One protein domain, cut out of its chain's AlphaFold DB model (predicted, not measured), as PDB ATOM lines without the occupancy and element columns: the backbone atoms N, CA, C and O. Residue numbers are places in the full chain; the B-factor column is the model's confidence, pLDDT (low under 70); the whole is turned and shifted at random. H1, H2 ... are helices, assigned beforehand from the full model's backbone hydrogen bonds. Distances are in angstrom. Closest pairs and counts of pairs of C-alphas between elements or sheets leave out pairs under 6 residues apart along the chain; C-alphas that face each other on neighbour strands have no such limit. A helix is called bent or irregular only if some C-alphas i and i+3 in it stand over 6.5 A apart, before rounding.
ATOM      1  N   VAL A 123     173.698 153.906 119.327       97.06
ATOM      2  CA  VAL A 123     172.990 152.898 118.516       97.06
ATOM      3  C   VAL A 123     172.306 153.545 117.308       97.06
ATOM      4  O   VAL A 123     172.390 153.020 116.203       97.06
ATOM      5  N   GLY A 124     171.667 154.704 117.495       96.62
ATOM      6  CA  GLY A 124     171.002 155.424 116.406       96.62
ATOM      7  C   GLY A 124     171.979 155.830 115.303       96.62
ATOM      8  O   GLY A 124     171.741 155.545 114.134       96.62
ATOM      9  N   GLU A 125     173.116 156.410 115.685       94.94
ATOM     10  CA  GLU A 125     174.207 156.761 114.773       94.94
ATOM     11  C   GLU A 125     174.752 155.530 114.044       94.94
ATOM     12  O   GLU A 125     174.817 155.520 112.815       94.94
ATOM     13  N   TRP A 126     175.057 154.455 114.777       94.75
ATOM     14  CA  TRP A 126     175.507 153.188 114.200       94.75
ATOM     15  C   TRP A 126     174.546 152.665 113.128       94.75
ATOM     16  O   TRP A 126     174.985 152.232 112.063       94.75
ATOM     17  N   LEU A 127     173.232 152.739 113.360       94.62
ATOM     18  CA  LEU A 127     172.227 152.261 112.411       94.62
ATOM     19  C   LEU A 127     172.238 153.018 111.074       94.62
ATOM     20  O   LEU A 127     171.857 152.426 110.060       94.62
ATOM     21  N   THR A 128     172.741 154.254 111.040       94.31
ATOM     22  CA  THR A 128     172.861 155.047 109.803       94.31
ATOM     23  C   THR A 128     174.102 154.716 108.965       94.31
ATOM     24  O   THR A 128     174.152 155.092 107.795       94.31
ATOM     25  N   LEU A 129     175.079 153.971 109.503       91.56
ATOM     26  CA  LEU A 129     176.260 153.555 108.739       91.56
ATOM     27  C   LEU A 129     175.898 152.513 107.656       91.56
ATOM     28  O   LEU A 129     175.173 151.554 107.950       91.56
ATOM     29  N   PRO A 130     176.415 152.623 106.423       89.75
ATOM     30  CA  PRO A 130     176.420 151.530 105.459       89.75
ATOM     31  C   PRO A 130     177.414 150.432 105.884       89.75
ATOM     32  O   PRO A 130     178.194 150.615 106.815       89.75
ATOM     33  N   GLU A 131     177.347 149.270 105.225       87.44
ATOM     34  CA  GLU A 131     178.393 148.222 105.264       87.44
ATOM     35  C   GLU A 131     178.849 147.769 106.671       87.44
ATOM     36  O   GLU A 131     179.986 147.368 106.903       87.44
ATOM     37  N   LYS A 132     177.915 147.741 107.629       93.81
ATOM     38  CA  LYS A 132     178.153 147.359 109.036       93.81
ATOM     39  C   LYS A 132     178.816 145.986 109.222       93.81
ATOM     40  O   LYS A 132     179.428 145.739 110.257       93.81
ATOM     41  N   TYR A 133     178.663 145.088 108.248       94.81
ATOM     42  CA  TYR A 133     179.239 143.746 108.290       94.81
ATOM     43  C   TYR A 133     180.773 143.781 108.226       94.81
ATOM     44  O   TYR A 133     181.421 143.185 109.083       94.81
ATOM     45  N   GLU A 134     181.356 144.557 107.304       93.31
ATOM     46  CA  GLU A 134     182.819 144.680 107.157       93.31
ATOM     47  C   GLU A 134     183.472 145.272 108.416       93.31
ATOM     48  O   GLU A 134     184.568 144.885 108.838       93.31
ATOM     49  N   TYR A 135     182.770 146.195 109.078       94.50
ATOM     50  CA  TYR A 135     183.223 146.747 110.352       94.50
ATOM     51  C   TYR A 135     183.222 145.698 111.474       94.50
ATOM     52  O   TYR A 135     184.151 145.645 112.289       94.50
ATOM     53  N   SER A 136     182.203 144.837 111.521       96.12
ATOM     54  CA  SER A 136     182.140 143.720 112.469       96.12
ATOM     55  C   SER A 136     183.239 142.684 112.211       96.12
ATOM     56  O   SER A 136     183.841 142.202 113.173       96.12
ATOM     57  N   GLU A 137     183.580 142.398 110.950       95.94
ATOM     58  CA  GLU A 137     184.748 141.572 110.599       95.94
ATOM     59  C   GLU A 137     186.051 142.210 111.096       95.94
ATOM     60  O   GLU A 137     186.840 141.580 111.799       95.94
ATOM     61  N   THR A 138     186.234 143.507 110.841       94.25
ATOM     62  CA  THR A 138     187.408 144.246 111.326       94.25
ATOM     63  C   THR A 138     187.496 144.229 112.855       94.25
ATOM     64  O   THR A 138     188.587 144.105 113.419       94.25
ATOM     65  N   THR A 139     186.354 144.335 113.541       96.12
ATOM     66  CA  THR A 139     186.264 144.215 115.002       96.12
ATOM     67  C   THR A 139     186.727 142.835 115.450       96.12
ATOM     68  O   THR A 139     187.598 142.750 116.312       96.12
ATOM     69  N   LYS A 140     186.213 141.764 114.834       97.25
ATOM     70  CA  LYS A 140     186.630 140.385 115.115       97.25
ATOM     71  C   LYS A 140     188.144 140.212 114.991       97.25
ATOM     72  O   LYS A 140     188.768 139.651 115.887       97.25
ATOM     73  N   ASP A 141     188.746 140.729 113.925       95.69
ATOM     74  CA  ASP A 141     190.176 140.547 113.656       95.69
ATOM     75  C   ASP A 141     191.073 141.354 114.609       95.69
ATOM     76  O   ASP A 141     192.107 140.869 115.107       95.69
ATOM     77  N   LYS A 142     190.688 142.605 114.879       94.88
ATOM     78  CA  LYS A 142     191.509 143.549 115.648       94.88
ATOM     79  C   LYS A 142     191.323 143.437 117.157       94.88
ATOM     80  O   LYS A 142     192.290 143.674 117.883       94.88
ATOM     81  N   GLU A 143     190.145 143.053 117.638       96.38
ATOM     82  CA  GLU A 143     189.841 142.974 119.067       96.38
ATOM     83  C   GLU A 143     190.084 141.572 119.623       96.38
ATOM     84  O   GLU A 143     189.409 140.607 119.271       96.38
ATOM     85  N   LYS A 144     191.047 141.456 120.545       95.19
ATOM     86  CA  LYS A 144     191.456 140.168 121.135       95.19
ATOM     87  C   LYS A 144     190.284 139.398 121.745       95.19
ATOM     88  O   LYS A 144     190.213 138.186 121.576       95.19
ATOM     89  N   GLU A 145     189.370 140.105 122.404       96.31
ATOM     90  CA  GLU A 145     188.170 139.543 123.038       96.31
ATOM     91  C   GLU A 145     187.153 139.002 122.020       96.31
ATOM     92  O   GLU A 145     186.312 138.174 122.362       96.31
ATOM     93  N   GLN A 146     187.232 139.448 120.763       96.88
ATOM     94  CA  GLN A 146     186.245 139.157 119.722       96.88
ATOM     95  C   GLN A 146     186.736 138.120 118.694       96.88
ATOM     96  O   GLN A 146     185.913 137.549 117.983       96.88
ATOM     97  N   ARG A 147     188.040 137.795 118.648       92.69
ATOM     98  CA  ARG A 147     188.682 136.928 117.625       92.69
ATOM     99  C   ARG A 147     188.071 135.540 117.408       92.69
ATOM    100  O   ARG A 147     188.256 134.964 116.341       92.69
ATOM    101  N   GLY A 148     187.357 134.992 118.387       95.31
ATOM    102  CA  GLY A 148     186.701 133.682 118.281       95.31
ATOM    103  C   GLY A 148     185.205 133.731 117.968       95.31
ATOM    104  O   GLY A 148     184.594 132.681 117.792       95.31
ATOM    105  N   ARG A 149     184.596 134.919 117.934       97.81
ATOM    106  CA  ARG A 149     183.140 135.065 117.827       97.81
ATOM    107  C   ARG A 149     182.661 135.037 116.378       97.81
ATOM    108  O   ARG A 149     183.429 135.270 115.435       97.81
ATOM    109  N   ASN A 150     181.375 134.743 116.198       98.06
ATOM    110  CA  ASN A 150     180.714 134.931 114.913       98.06
ATOM    111  C   ASN A 150     180.566 136.442 114.632       98.06
ATOM    112  O   ASN A 150     180.333 137.233 115.544       98.06
ATOM    113  N   VAL A 151     180.737 136.834 113.369       98.06
ATOM    114  CA  VAL A 151     180.560 138.213 112.895       98.06
ATOM    115  C   VAL A 151     179.120 138.681 113.121       98.06
ATOM    116  O   VAL A 151     178.920 139.829 113.517       98.06
ATOM    117  N   ASP A 152     178.134 137.793 112.959       98.19
ATOM    118  CA  ASP A 152     176.719 138.114 113.187       98.19
ATOM    119  C   ASP A 152     176.442 138.475 114.656       98.19
ATOM    120  O   ASP A 152     175.755 139.458 114.928       98.19
ATOM    121  N   ASP A 153     177.057 137.763 115.609       98.25
ATOM    122  CA  ASP A 153     176.931 138.074 117.041       98.25
ATOM    123  C   ASP A 153     177.565 139.430 117.387       98.25
ATOM    124  O   ASP A 153     177.066 140.163 118.239       98.25
ATOM    125  N   ILE A 154     178.689 139.769 116.746       98.31
ATOM    126  CA  ILE A 154     179.355 141.069 116.920       98.31
ATOM    127  C   ILE A 154     178.479 142.185 116.343       98.31
ATOM    128  O   ILE A 154     178.320 143.236 116.964       98.31
ATOM    129  N   LEU A 155     177.884 141.958 115.169       97.88
ATOM    130  CA  LEU A 155     176.962 142.899 114.541       97.88
ATOM    131  C   LEU A 155     175.725 143.144 115.417       97.88
ATOM    132  O   LEU A 155     175.305 144.295 115.566       97.88
ATOM    133  N   GLU A 156     175.170 142.094 116.019       98.12
ATOM    134  CA  GLU A 156     174.026 142.206 116.926       98.12
ATOM    135  C   GLU A 156     174.394 142.894 118.248       98.12
ATOM    136  O   GLU A 156     173.634 143.717 118.762       98.12
ATOM    137  N   ASP A 157     175.605 142.672 118.766       98.38
ATOM    138  CA  ASP A 157     176.117 143.419 119.917       98.38
ATOM    139  C   ASP A 157     176.225 144.930 119.626       98.38
ATOM    140  O   ASP A 157     175.932 145.740 120.508       98.38
ATOM    141  N   TYR A 158     176.605 145.342 118.409       97.88
ATOM    142  CA  TYR A 158     176.567 146.760 118.025       97.88
ATOM    143  C   TYR A 158     175.132 147.291 117.885       97.88
ATOM    144  O   TYR A 158     174.843 148.404 118.324       97.88
ATOM    145  N   ARG A 159     174.211 146.505 117.307       97.44
ATOM    146  CA  ARG A 159     172.792 146.888 117.157       97.44
ATOM    147  C   ARG A 159     172.073 147.038 118.496       97.44
ATOM    148  O   ARG A 159     171.268 147.949 118.648       97.44
ATOM    149  N   SER A 160     172.383 146.176 119.458       97.88
ATOM    150  CA  SER A 160     171.852 146.244 120.825       97.88
ATOM    151  C   SER A 160     172.558 147.289 121.697       97.88
ATOM    152  O   SER A 160     172.066 147.632 122.770       97.88
ATOM    153  N   GLY A 161     173.705 147.814 121.251       97.44
ATOM    154  CA  GLY A 161     174.500 148.806 121.977       97.44
ATOM    155  C   GLY A 161     175.416 148.231 123.057       97.44
ATOM    156  O   GLY A 161     176.039 149.004 123.792       97.44
ATOM    157  N   LYS A 162     175.535 146.900 123.150       98.06
ATOM    158  CA  LYS A 162     176.513 146.217 124.011       98.06
ATOM    159  C   LYS A 162     177.948 146.487 123.558       98.06
ATOM    160  O   LYS A 162     178.840 146.637 124.391       98.06
ATOM    161  N   LEU A 163     178.163 146.593 122.248       97.69
ATOM    162  CA  LEU A 163     179.363 147.182 121.668       97.69
ATOM    163  C   LEU A 163     179.034 148.563 121.098       97.69
ATOM    164  O   LEU A 163     177.934 148.817 120.617       97.69
ATOM    165  N   ARG A 164     180.016 149.465 121.144       97.06
ATOM    166  CA  ARG A 164     179.932 150.792 120.525       97.06
ATOM    167  C   ARG A 164     181.197 151.065 119.735       97.06
ATOM    168  O   ARG A 164     182.296 150.848 120.253       97.06
ATOM    169  N   ALA A 165     181.035 151.524 118.500       96.25
ATOM    170  CA  ALA A 165     182.150 151.744 117.592       96.25
ATOM    171  C   ALA A 165     182.971 152.962 118.053       96.25
ATOM    172  O   ALA A 165     182.391 154.034 118.269       96.25
TER     173      ALA A 165
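Overview. This is residues 123 to 165 of the 304 residues of an uncharacterized protein of Daedalea quercina L-15889 (UniProt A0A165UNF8). Two longer helices, H2 and H3, meet at a steep angle and pack on each other, and a short third helix, H1, packs on H3 near its last residues. The loop of residues 143 to 150 folds back from the end of H2 to the start of H3 at the far end from H1, and residues 161 to 165 turn aside as a tail after H3. The printed part has 43 residues, with three named helices in the order H1, H2, H3 and no named strand; the class is all helix. The whole is compact, with a radius of gyration of the C-alphas of 9.5 A, and the C-alphas span 26 by 18 by 14 A.

Along the chain. Start at C-alpha 123, at (172.990, 152.898, 118.516), where H1 begins; it holds residues 123 to 128 and is 9.0 A long from first to last C-alpha. Go on past residues 129 to 131 to C-alpha 132 at (178.153, 147.359, 109.036), the first of H2. H2 holds residues 132 to 142, is the longest helix by residues, and measures 15.4 A. Then pass residues 143 to 150 to reach H3, residues 151 to 160, 14.3 A long, which ends with C-alpha 160 at (171.852, 146.244, 120.825). No helix is bent or irregular.

Arrangement. Look first at H3, which touches both H1 and H2. H1 and H3 touch, with 6 pairs of C-alphas within 8 A; their closest C-alphas are those of Val 123 and Arg 159, 6.2 A apart. These two run opposite ways at a steep tilt of 63 degrees. H2 and H3 touch with 12 such pairs; look for their closest C-alphas at Ser 136 and Leu 155, 5.6 A apart. They too run opposite ways, at a steep tilt of 68 degrees, only just short of about perpendicular. H1 and H2 are apart, but only just: their closest C-alphas are 8.2 A from each other. In the backbones of H1, H2 and H3, every O i to N i+4 pair is within hydrogen-bond range.

Size, cuts and confidence. The two C-alphas farthest apart are those of Gly 124, in H1, and Gly 148, in the link from H2 to H3, at 26.9 A. The first and last printed C-alphas, those of Val 123 and Ala 165, are 9.3 A apart. The printed part has no cut. The link from H1 to H2, with 3 residues, is tight; the link from H2 to H3, with 8 residues, is short but not tight; no link is long. In the B-factor column you will find the model's pLDDT, with a mean of 95.9 over the printed part, and no printed residue is under 70.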